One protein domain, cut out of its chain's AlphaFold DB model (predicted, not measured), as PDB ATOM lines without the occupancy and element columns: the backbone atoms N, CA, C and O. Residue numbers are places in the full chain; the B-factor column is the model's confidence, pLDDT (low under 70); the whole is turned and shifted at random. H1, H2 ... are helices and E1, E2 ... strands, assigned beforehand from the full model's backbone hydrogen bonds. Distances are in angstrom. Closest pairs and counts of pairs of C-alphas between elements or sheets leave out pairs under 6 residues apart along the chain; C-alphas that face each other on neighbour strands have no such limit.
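AT A GLANCE: This is residues 125 to 208 of the 209 residues of an uncharacterized protein of Alkaliphilus pronyensis (UniProt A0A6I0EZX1). A small twisted sheet of three strands has H3 packed over its edge strand E3, while a helical hairpin, H1 and H2, begins beside E1 and reaches away from the sheet, making much of the domain's length. Of H1, residues 127 to 131 make its contacts with the sheet, and residues 182 to 188, of which 188 belongs to H3, stick out from the body on the way from E2 to H3. The printed part has 84 residues with three named helices and three named strands, in the order H1 H2 E1 E2 H3 E3; the sheet runs E1 E2 E3 and is mixed, and the class is mixed, helices and strands. The whole is compact, with a radius of gyration of the C-alphas of 13.1 A, yet flat in outline, spanning 41 by 32 by 17 A.

HOW THE PARTS SIT: The inner strand of the sheet is E2, residues 173 to 179. On one side it has the edge strand E1, residues 166 to 170, antiparallel at 152 degrees between their directions. E1 and E2 form a hairpin, with N 168 and O 175 at 3.0 A and N 175 and O 168 at 2.9 A, within hydrogen-bond range. On the other side of E2 is the edge strand E3, residues 204 to 208, parallel to it at 35 degrees, with N 206 and O 176 at 2.8 A and N 178 and O 206 at 2.9 A. The sheet is strongly twisted, but only just, its C-alphas lying up to 4.5 A off the best plane. Residues 125 to 126 form a short antiparallel pairing with residues 166 to 167 of E1. H3, residues 188 to 200, is on the sheet at a height of 8.5 A and lies over E3. It runs slantwise to the strands, only just, at 30.4 degrees to E3 on the local plane. The closest C-alphas of H3 and E3 are those of Thr 195 and Val 205, 5.7 A apart. E2, H3 and E3 make a strand-helix-strand unit, two parallel neighbour strands with a helix between them in the chain, and its crossover is right-handed. H1, residues 127 to 142, is also on the sheet; its closest C-alpha pair with E1 is Glu 127 and Phe 166, 4.9 A. H1 and H3 on one face of the sheet make two layers, one of helices and one of strands. These two helices are close but not clearly touching, with the C-alphas of Phe 134 and Phe 197 at 7.8 A, and they run the same way at a steep tilt of 60 degrees. H2, residues 146 to 157, is not on the sheet. It touches H1 through its residues 148 to 153 and residues 138 to 142 of H1, with the C-alphas of Arg 142 and Ala 149 closest at 4.9 A. H1 and H2 form a helical hairpin, running opposite ways at a shallow tilt of 22 degrees. H2 and H3 are apart. In H1, H2 and H3 every O i to N i+4 pair is within hydrogen-bond range.

IN THESE COORDINATES: E2 measures 19.5 A from first to last C-alpha, E1 13.9 A and E3 13.0 A. H1 measures 22.6 A, H3 18.3 A and H2 16.5 A. H1 begins at C-alpha 127, (21.618, 86.450, 65.285), E2 begins at C-alpha 173, (27.777, 101.220, 58.156), and E3 ends at C-alpha 208, (32.300, 93.145, 73.915).

THE WHOLE: The C-alphas farthest apart are those of Arg 144 and Ser 183, 42.5 A. The printed part has no cut, and no link is long. The mean pLDDT of the printed part is 93.0, and residues 182 to 185 are under 70.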
ATOM      1  N   LYS A 125      19.724  93.929  63.698       94.50
ATOM      2  CA  LYS A 125      19.575  92.535  63.285       94.50
ATOM      3  C   LYS A 125      19.962  91.617  64.432       94.50
ATOM      4  O   LYS A 125      21.007  91.776  65.048       94.50
ATOM      5  N   THR A 126      19.103  90.659  64.725       92.81
ATOM      6  CA  THR A 126      19.361  89.550  65.649       92.81
ATOM      7  C   THR A 126      20.251  88.494  64.992       92.81
ATOM      8  O   THR A 126      20.318  88.429  63.766       92.81
ATOM      9  N   GLU A 127      20.857  87.606  65.784       93.38
ATOM     10  CA  GLU A 127      21.618  86.450  65.285       93.38
ATOM     11  C   GLU A 127      20.863  85.699  64.181       93.38
ATOM     12  O   GLU A 127      21.410  85.395  63.129       93.38
ATOM     13  N   ARG A 128      19.561  85.451  64.364       91.25
ATOM     14  CA  ARG A 128      18.746  84.742  63.368       91.25
ATOM     15  C   ARG A 128      18.649  85.486  62.035       91.25
ATOM     16  O   ARG A 128      18.604  84.841  60.990       91.25
ATOM     17  N   GLU A 129      18.556  86.812  62.071       92.88
ATOM     18  CA  GLU A 129      18.526  87.641  60.862       92.88
ATOM     19  C   GLU A 129      19.897  87.618  60.171       92.88
ATOM     20  O   GLU A 129      19.953  87.430  58.962       92.88
ATOM     21  N   LEU A 130      20.994  87.651  60.933       95.56
ATOM     22  CA  LEU A 130      22.351  87.494  60.396       95.56
ATOM     23  C   LEU A 130      22.590  86.110  59.779       95.56
ATOM     24  O   LEU A 130      23.154  85.995  58.693       95.56
ATOM     25  N   GLN A 131      22.119  85.044  60.427       95.69
ATOM     26  CA  GLN A 131      22.169  83.689  59.873       95.69
ATOM     27  C   GLN A 131      21.388  83.579  58.556       95.69
ATOM     28  O   GLN A 131      21.720  82.732  57.726       95.69
ATOM     29  N   GLN A 132      20.331  84.377  58.376       95.81
ATOM     30  CA  GLN A 132      19.602  84.436  57.113       95.81
ATOM     31  C   GLN A 132      20.401  85.205  56.059       95.81
ATOM     32  O   GLN A 132      20.605  84.654  54.984       95.81
ATOM     33  N   ASP A 133      20.947  86.381  56.395       96.44
ATOM     34  CA  ASP A 133      21.814  87.153  55.489       96.44
ATOM     35  C   ASP A 133      22.978  86.294  54.953       96.44
ATOM     36  O   ASP A 133      23.329  86.348  53.777       96.44
ATOM     37  N   PHE A 134      23.563  85.448  55.806       97.62
ATOM     38  CA  PHE A 134      24.646  84.547  55.410       97.62
ATOM     39  C   PHE A 134      24.200  83.437  54.455       97.62
ATOM     40  O   PHE A 134      24.938  83.066  53.544       97.62
ATOM     41  N   LYS A 135      22.990  82.898  54.635       96.88
ATOM     42  CA  LYS A 135      22.423  81.912  53.702       96.88
ATOM     43  C   LYS A 135      22.104  82.553  52.362       96.88
ATOM     44  O   LYS A 135      22.458  81.979  51.339       96.88
ATOM     45  N   ASP A 136      21.525  83.748  52.383       97.44
ATOM     46  CA  ASP A 136      21.243  84.519  51.174       97.44
ATOM     47  C   ASP A 136      22.555  84.792  50.418       97.44
ATOM     48  O   ASP A 136      22.637  84.587  49.209       97.44
ATOM     49  N   ARG A 137      23.639  85.111  51.140       96.94
ATOM     50  CA  ARG A 137      24.981  85.256  50.564       96.94
ATOM     51  C   ARG A 137      25.515  83.974  49.914       96.94
ATOM     52  O   ARG A 137      26.121  84.039  48.846       96.94
ATOM     53  N   ILE A 138      25.317  82.813  50.540       97.38
ATOM     54  CA  ILE A 138      25.689  81.517  49.947       97.38
ATOM     55  C   ILE A 138      24.898  81.279  48.657       97.38
ATOM     56  O   ILE A 138      25.469  80.827  47.665       97.38
ATOM     57  N   ASP A 139      23.604  81.590  48.658       97.31
ATOM     58  CA  ASP A 139      22.735  81.407  47.498       97.31
ATOM     59  C   ASP A 139      23.161  82.319  46.332       97.31
ATOM     60  O   ASP A 139      23.291  81.835  45.207       97.31
ATOM     61  N   GLU A 140      23.509  83.584  46.602       96.44
ATOM     62  CA  GLU A 140      24.093  84.502  45.609       96.44
ATOM     63  C   GLU A 140      25.391  83.962  44.989       96.44
ATOM     64  O   GLU A 140      25.627  84.101  43.785       96.44
ATOM     65  N   ILE A 141      26.268  83.368  45.808       96.50
ATOM     66  CA  ILE A 141      27.513  82.761  45.325       96.50
ATOM     67  C   ILE A 141      27.189  81.529  44.483       96.50
ATOM     68  O   ILE A 141      27.801  81.349  43.433       96.50
ATOM     69  N   ARG A 142      26.192  80.724  44.874       97.31
ATOM     70  CA  ARG A 142      25.809  79.495  44.162       97.31
ATOM     71  C   ARG A 142      25.390  79.763  42.719       97.31
ATOM     72  O   ARG A 142      25.659  78.933  41.855       97.31
ATOM     73  N   GLU A 143      24.781  80.917  42.443       96.31
ATOM     74  CA  GLU A 143      24.421  81.335  41.080       96.31
ATOM     75  C   GLU A 143      25.639  81.543  40.163       96.31
ATOM     76  O   GLU A 143      25.503  81.507  38.939       96.31
ATOM     77  N   ARG A 144      26.832  81.761  40.733       96.06
ATOM     78  CA  ARG A 144      28.065  82.104  40.003       96.06
ATOM     79  C   ARG A 144      29.136  81.021  40.100       96.06
ATOM     80  O   ARG A 144      29.819  80.758  39.115       96.06
ATOM     81  N   ASP A 145      29.274  80.406  41.269       97.31
ATOM     82  CA  ASP A 145      30.217  79.335  41.572       97.31
ATOM     83  C   ASP A 145      29.585  78.342  42.561       97.31
ATOM     84  O   ASP A 145      29.565  78.530  43.781       97.31
ATOM     85  N   TYR A 146      29.062  77.249  42.006       97.25
ATOM     86  CA  TYR A 146      28.410  76.197  42.779       97.25
ATOM     87  C   TYR A 146      29.360  75.524  43.779       97.25
ATOM     88  O   TYR A 146      28.972  75.255  44.914       97.25
ATOM     89  N   ASN A 147      30.610  75.266  43.383       97.50
ATOM     90  CA  ASN A 147      31.560  74.547  44.230       97.50
ATOM     91  C   ASN A 147      31.972  75.403  45.429       97.50
ATOM     92  O   ASN A 147      32.040  74.897  46.551       97.50
ATOM     93  N   GLN A 148      32.198  76.700  45.204       96.50
ATOM     94  CA  GLN A 148      32.484  77.641  46.281       96.50
ATOM     95  C   GLN A 148      31.318  77.729  47.274       96.50
ATOM     96  O   GLN A 148      31.539  77.676  48.484       96.50
ATOM     97  N   ALA A 149      30.081  77.825  46.780       96.75
ATOM     98  CA  ALA A 149      28.900  77.903  47.635       96.75
ATOM     99  C   ALA A 149      28.701  76.641  48.487       96.75
ATOM    100  O   ALA A 149      28.397  76.742  49.677       96.75
ATOM    101  N   GLU A 150      28.902  75.451  47.912       97.88
ATOM    102  CA  GLU A 150      28.790  74.195  48.661       97.88
ATOM    103  C   GLU A 150      29.887  74.055  49.721       97.88
ATOM    104  O   GLU A 150      29.601  73.621  50.839       97.88
ATOM    105  N   GLN A 151      31.119  74.479  49.423       97.25
ATOM    106  CA  GLN A 151      32.190  74.518  50.421       97.25
ATOM    107  C   GLN A 151      31.829  75.456  51.580       97.25
ATOM    108  O   GLN A 151      31.862  75.044  52.737       97.25
ATOM    109  N   MET A 152      31.387  76.676  51.272       97.06
ATOM    110  CA  MET A 152      31.004  77.673  52.276       97.06
ATOM    111  C   MET A 152      29.828  77.203  53.147       97.06
ATOM    112  O   MET A 152      29.810  77.425  54.359       97.06
ATOM    113  N   LEU A 153      28.860  76.495  52.557       97.06
ATOM    114  CA  LEU A 153      27.755  75.879  53.289       97.06
ATOM    115  C   LEU A 153      28.229  74.757  54.223       97.06
ATOM    116  O   LEU A 153      27.730  74.643  55.345       97.06
ATOM    117  N   ASN A 154      29.167  73.923  53.773       97.50
ATOM    118  CA  ASN A 154      29.746  72.864  54.598       97.50
ATOM    119  C   ASN A 154      30.549  73.444  55.766       97.50
ATOM    120  O   ASN A 154      30.366  72.999  56.897       97.50
ATOM    121  N   ASP A 155      31.343  74.482  55.518       97.19
ATOM    122  CA  ASP A 155      32.114  75.198  56.537       97.19
ATOM    123  C   ASP A 155      31.198  75.854  57.579       97.19
ATOM    124  O   ASP A 155      31.428  75.736  58.785       97.19
ATOM    125  N   TYR A 156      30.084  76.449  57.144       96.06
ATOM    126  CA  TYR A 156      29.066  76.975  58.054       96.06
ATOM    127  C   TYR A 156      28.431  75.875  58.914       96.06
ATOM    128  O   TYR A 156      28.321  76.011  60.131       96.06
ATOM    129  N   ARG A 157      28.063  74.738  58.310       95.12
ATOM    130  CA  ARG A 157      27.509  73.581  59.040       95.12
ATOM    131  C   ARG A 157      28.512  72.953  60.008       95.12
ATOM    132  O   ARG A 157      28.096  72.412  61.030       95.12
ATOM    133  N   ALA A 158      29.803  73.017  59.693       95.06
ATOM    134  CA  ALA A 158      30.890  72.522  60.530       95.06
ATOM    135  C   ALA A 158      31.306  73.509  61.641       95.06
ATOM    136  O   ALA A 158      32.138  73.156  62.474       95.06
ATOM    137  N   GLY A 159      30.740  74.722  61.678       93.62
ATOM    138  CA  GLY A 159      31.070  75.752  62.668       93.62
ATOM    139  C   GLY A 159      32.354  76.529  62.372       93.62
ATOM    140  O   GLY A 159      32.829  77.260  63.238       93.62
ATOM    141  N   VAL A 160      32.908  76.397  61.162       95.38
ATOM    142  CA  VAL A 160      34.031  77.221  60.682       95.38
ATOM    143  C   VAL A 160      33.580  78.668  60.496       95.38
ATOM    144  O   VAL A 160      34.342  79.582  60.782       95.38
ATOM    145  N   TYR A 161      32.326  78.880  60.091       96.19
ATOM    146  CA  TYR A 161      31.663  80.180  60.162       96.19
ATOM    147  C   TYR A 161      30.608  80.156  61.264       96.19
ATOM    148  O   TYR A 161      29.803  79.227  61.339       96.19
ATOM    149  N   SER A 162      30.576  81.195  62.095       95.25
ATOM    150  CA  SER A 162      29.585  81.330  63.163       95.25
ATOM    151  C   SER A 162      29.031  82.747  63.186       95.25
ATOM    152  O   SER A 162      29.793  83.705  63.137       95.25
ATOM    153  N   SER A 163      27.707  82.891  63.253       95.50
ATOM    154  CA  SER A 163      27.070  84.210  63.293       95.50
ATOM    155  C   SER A 163      27.364  84.910  64.615       95.50
ATOM    156  O   SER A 163      27.174  84.280  65.654       95.50
ATOM    157  N   PRO A 164      27.745  86.196  64.615       95.50
ATOM    158  CA  PRO A 164      27.703  87.037  65.806       95.50
ATOM    159  C   PRO A 164      26.290  87.149  66.403       95.50
ATOM    160  O   PRO A 164      25.301  86.913  65.700       95.50
ATOM    161  N   ASP A 165      26.198  87.528  67.679       94.19
ATOM    162  CA  ASP A 165      24.934  87.628  68.431       94.19
ATOM    163  C   ASP A 165      23.925  88.619  67.830       94.19
ATOM    164  O   ASP A 165      22.711  88.391  67.838       94.19
ATOM    165  N   PHE A 166      24.406  89.760  67.338       95.62
ATOM    166  CA  PHE A 166      23.575  90.770  66.689       95.62
ATOM    167  C   PHE A 166      24.409  91.701  65.810       95.62
ATOM    168  O   PHE A 166      25.638  91.677  65.821       95.62
ATOM    169  N   ALA A 167      23.736  92.550  65.043       97.44
ATOM    170  CA  ALA A 167      24.354  93.674  64.362       97.44
ATOM    171  C   ALA A 167      23.482  94.915  64.474       97.44
ATOM    172  O   ALA A 167      22.256  94.830  64.603       97.44
ATOM    173  N   TYR A 168      24.117  96.073  64.369       97.25
ATOM    174  CA  TYR A 168      23.420  97.331  64.171       97.25
ATOM    175  C   TYR A 168      24.031  98.099  63.008       97.25
ATOM    176  O   TYR A 168      25.220  97.962  62.712       97.25
ATOM    177  N   SER A 169      23.210  98.931  62.371       96.69
ATOM    178  CA  SER A 169      23.647  99.758  61.249       96.69
ATOM    179  C   SER A 169      23.266 101.213  61.461       96.69
ATOM    180  O   SER A 169      22.121 101.521  61.797       96.69
ATOM    181  N   ILE A 170      24.220 102.119  61.251       95.31
ATOM    182  CA  ILE A 170      24.022 103.570  61.328       95.31
ATOM    183  C   ILE A 170      24.566 104.176  60.041       95.31
ATOM    184  O   ILE A 170      25.725 103.977  59.698       95.31
ATOM    185  N   GLY A 171      23.727 104.906  59.303       91.69
ATOM    186  CA  GLY A 171      24.163 105.574  58.070       91.69
ATOM    187  C   GLY A 171      24.686 104.628  56.978       91.69
ATOM    188  O   GLY A 171      25.446 105.066  56.124       91.69
ATOM    189  N   GLY A 172      24.291 103.350  57.005       89.06
ATOM    190  CA  GLY A 172      24.743 102.318  56.062       89.06
ATOM    191  C   GLY A 172      25.982 101.537  56.511       89.06
ATOM    192  O   GLY A 172      26.275 100.492  55.937       89.06
ATOM    193  N   GLU A 173      26.675 101.978  57.561       93.50
ATOM    194  CA  GLU A 173      27.777 101.220  58.156       93.50
ATOM    195  C   GLU A 173      27.226 100.201  59.150       93.50
ATOM    196  O   GLU A 173      26.492 100.565  60.070       93.50
ATOM    197  N   THR A 174      27.570  98.926  58.956       96.56
ATOM    198  CA  THR A 174      27.094  97.811  59.785       96.56
ATOM    199  C   THR A 174      28.218  97.281  60.662       96.56
ATOM    200  O   THR A 174      29.299  96.946  60.174       96.56
ATOM    201  N   VAL A 175      27.929  97.165  61.956       97.25
ATOM    202  CA  VAL A 175      28.807  96.560  62.954       97.25
ATOM    203  C   VAL A 175      28.123  95.315  63.495       97.25
ATOM    204  O   VAL A 175      27.013  95.392  64.021       97.25
ATOM    205  N   MET A 176      28.793  94.173  63.376       98.12
ATOM    206  CA  MET A 176      28.388  92.941  64.044       98.12
ATOM    207  C   MET A 176      29.009  92.886  65.432       98.12
ATOM    208  O   MET A 176      30.145  93.318  65.623       98.12
ATOM    209  N   VAL A 177      28.284  92.342  66.398       96.81
ATOM    210  CA  VAL A 177      28.691  92.326  67.797       96.81
ATOM    211  C   VAL A 177      28.542  90.923  68.360       96.81
ATOM    212  O   VAL A 177      27.502  90.289  68.204       96.81
ATOM    213  N   GLU A 178      29.592  90.471  69.035       95.12
ATOM    214  CA  GLU A 178      29.609  89.264  69.850       95.12
ATOM    215  C   GLU A 178      29.794  89.649  71.320       95.12
ATOM    216  O   GLU A 178      30.739  90.364  71.677       95.12
ATOM    217  N   VAL A 179      28.907  89.163  72.181       92.31
ATOM    218  CA  VAL A 179      28.950  89.372  73.625       92.31
ATOM    219  C   VAL A 179      29.666  88.203  74.293       92.31
ATOM    220  O   VAL A 179      29.207  87.063  74.296       92.31
ATOM    221  N   ILE A 180      30.772  88.501  74.962       88.44
ATOM    222  CA  ILE A 180      31.559  87.526  75.709       88.44
ATOM    223  C   ILE A 180      31.169  87.600  77.184       88.44
ATOM    224  O   ILE A 180      31.638  88.467  77.917       88.44
ATOM    225  N   THR A 181      30.353  86.647  77.638       78.31
ATOM    226  CA  THR A 181      30.043  86.485  79.068       78.31
ATOM    227  C   THR A 181      30.939  85.415  79.702       78.31
ATOM    228  O   THR A 181      30.927  84.251  79.305       78.31
ATOM    229  N   GLY A 182      31.748  85.813  80.691       68.56
ATOM    230  CA  GLY A 182      32.648  84.931  81.445       68.56
ATOM    231  C   GLY A 182      34.095  84.853  80.929       68.56
ATOM    232  O   GLY A 182      34.399  85.044  79.754       68.56
ATOM    233  N   SER A 183      35.028  84.560  81.839       54.94
ATOM    234  CA  SER A 183      36.460  84.422  81.555       54.94
ATOM    235  C   SER A 183      36.844  82.943  81.421       54.94
ATOM    236  O   SER A 183      37.193  82.313  82.418       54.94
ATOM    237  N   GLY A 184      36.775  82.362  80.216       55.81
ATOM    238  CA  GLY A 184      37.403  81.047  79.995       55.81
ATOM    239  C   GLY A 184      36.997  80.207  78.780       55.81
ATOM    240  O   GLY A 184      37.569  79.138  78.608       55.81
ATOM    241  N   THR A 185      36.049  80.630  77.941       59.78
ATOM    242  CA  THR A 185      35.469  79.758  76.888       59.78
ATOM    243  C   THR A 185      35.667  80.240  75.451       59.78
ATOM    244  O   THR A 185      35.357  79.507  74.511       59.78
ATOM    245  N   TYR A 186      36.203  81.443  75.246       71.31
ATOM    246  CA  TYR A 186      36.455  81.969  73.907       71.31
ATOM    247  C   TYR A 186      37.854  81.564  73.435       71.31
ATOM    248  O   TYR A 186      38.856  82.146  73.844       71.31
ATOM    249  N   THR A 187      37.924  80.511  72.621       83.25
ATOM    250  CA  THR A 187      39.157  80.086  71.958       83.25
ATOM    251  C   THR A 187      39.428  80.970  70.742       83.25
ATOM    252  O   THR A 187      38.524  81.619  70.214       83.25
ATOM    253  N   GLU A 188      40.667  80.960  70.252       86.44
ATOM    254  CA  GLU A 188      41.030  81.651  69.009       86.44
ATOM    255  C   GLU A 188      40.157  81.196  67.827       86.44
ATOM    256  O   GLU A 188      39.730  82.021  67.025       86.44
ATOM    257  N   SER A 189      39.767  79.916  67.785       88.56
ATOM    258  CA  SER A 189      38.843  79.398  66.771       88.56
ATOM    259  C   SER A 189      37.437  80.004  66.854       88.56
ATOM    260  O   SER A 189      36.819  80.214  65.818       88.56
ATOM    261  N   HIS A 190      36.922  80.312  68.053       89.31
ATOM    262  CA  HIS A 190      35.623  80.985  68.195       89.31
ATOM    263  C   HIS A 190      35.682  82.433  67.699       89.31
ATOM    264  O   HIS A 190      34.749  82.896  67.047       89.31
ATOM    265  N   ILE A 191      36.783  83.139  67.981       91.38
ATOM    266  CA  ILE A 191      37.017  84.495  67.460       91.38
ATOM    267  C   ILE A 191      37.070  84.441  65.936       91.38
ATOM    268  O   ILE A 191      36.314  85.147  65.272       91.38
ATOM    269  N   GLN A 192      37.903  83.550  65.400       94.75
ATOM    270  CA  GLN A 192      38.124  83.425  63.967       94.75
ATOM    271  C   GLN A 192      36.830  83.085  63.220       94.75
ATOM    272  O   GLN A 192      36.507  83.758  62.250       94.75
ATOM    273  N   ALA A 193      36.034  82.130  63.715       95.44
ATOM    274  CA  ALA A 193      34.785  81.738  63.065       95.44
ATOM    275  C   ALA A 193      33.766  82.885  62.958       95.44
ATOM    276  O   ALA A 193      33.036  82.988  61.968       95.44
ATOM    277  N   LYS A 194      33.721  83.762  63.969       96.25
ATOM    278  CA  LYS A 194      32.850  84.944  63.991       96.25
ATOM    279  C   LYS A 194      33.391  86.034  63.073       96.25
ATOM    280  O   LYS A 194      32.642  86.590  62.274       96.25
ATOM    281  N   THR A 195      34.693  86.307  63.141       96.50
ATOM    282  CA  THR A 195      35.365  87.275  62.266       96.50
ATOM    283  C   THR A 195      35.224  86.894  60.797       96.50
ATOM    284  O   THR A 195      34.862  87.739  59.981       96.50
ATOM    285  N   ASP A 196      35.429  85.626  60.458       96.56
ATOM    286  CA  ASP A 196      35.309  85.141  59.089       96.56
ATOM    287  C   ASP A 196      33.872  85.198  58.579       96.56
ATOM    288  O   ASP A 196      33.656  85.585  57.431       96.56
ATOM    289  N   PHE A 197      32.886  84.914  59.433       97.81
ATOM    290  CA  PHE A 197      31.481  85.136  59.102       97.81
ATOM    291  C   PHE A 197      31.217  86.602  58.722       97.81
ATOM    292  O   PHE A 197      30.631  86.871  57.671       97.81
ATOM    293  N   GLY A 198      31.699  87.553  59.532       96.81
ATOM    294  CA  GLY A 198      31.586  88.982  59.234       96.81
ATOM    295  C   GLY A 198      32.283  89.372  57.930       96.81
ATOM    296  O   GLY A 198      31.697  90.073  57.106       96.81
ATOM    297  N   ASN A 199      33.483  88.840  57.682       96.44
ATOM    298  CA  ASN A 199      34.250  89.097  56.461       96.44
ATOM    299  C   ASN A 199      33.501  88.660  55.193       96.44
ATOM    300  O   ASN A 199      33.507  89.393  54.204       96.44
ATOM    301  N   GLN A 200      32.815  87.510  55.214       95.75
ATOM    302  CA  GLN A 200      32.022  87.043  54.064       95.75
ATOM    303  C   GLN A 200      30.838  87.961  53.733       95.75
ATOM    304  O   GLN A 200      30.407  88.021  52.578       95.75
ATOM    305  N   LEU A 201      30.337  88.689  54.734       95.94
ATOM    306  CA  LEU A 201      29.278  89.687  54.599       95.94
ATOM    307  C   LEU A 201      29.818  91.118  54.427       95.94
ATOM    308  O   LEU A 201      29.038  92.051  54.259       95.94
ATOM    309  N   GLY A 202      31.140  91.312  54.438       95.56
ATOM    310  CA  GLY A 202      31.763  92.632  54.324       95.56
ATOM    311  C   GLY A 202      31.563  93.516  55.560       95.56
ATOM    312  O   GLY A 202      31.472  94.738  55.440       95.56
ATOM    313  N   HIS A 203      31.460  92.916  56.746       96.19
ATOM    314  CA  HIS A 203      31.195  93.609  58.006       96.19
ATOM    315  C   HIS A 203      32.280  93.326  59.050       96.19
ATOM    316  O   HIS A 203      32.856  92.243  59.106       96.19
ATOM    317  N   THR A 204      32.552  94.317  59.902       93.81
ATOM    318  CA  THR A 204      33.474  94.153  61.036       93.81
ATOM    319  C   THR A 204      32.741  93.542  62.224       93.81
ATOM    320  O   THR A 204      31.602  93.918  62.507       93.81
ATOM    321  N   VAL A 205      33.421  92.645  62.943       96.50
ATOM    322  CA  VAL A 205      32.932  92.057  64.195       96.50
ATOM    323  C   VAL A 205      33.628  92.703  65.385       96.50
ATOM    324  O   VAL A 205      34.857  92.736  65.457       96.50
ATOM    325  N   GLN A 206      32.840  93.202  66.330       96.00
ATOM    326  CA  GLN A 206      33.297  93.712  67.615       96.00
ATOM    327  C   GLN A 206      32.979  92.711  68.722       96.00
ATOM    328  O   GLN A 206      31.864  92.205  68.816       96.00
ATOM    329  N   PHE A 207      33.953  92.461  69.590       93.25
ATOM    330  CA  PHE A 207      33.794  91.590  70.749       93.25
ATOM    331  C   PHE A 207      33.683  92.448  72.004       93.25
ATOM    332  O   PHE A 207      34.631  93.162  72.347       93.25
ATOM    333  N   ILE A 208      32.543  92.384  72.688       91.69
ATOM    334  CA  ILE A 208      32.300  93.145  73.915       91.69
ATOM    335  C   ILE A 208      32.270  92.216  75.123       91.69
ATOM    336  O   ILE A 208      31.709  91.127  75.065       91.69
TER     337      ILE A 208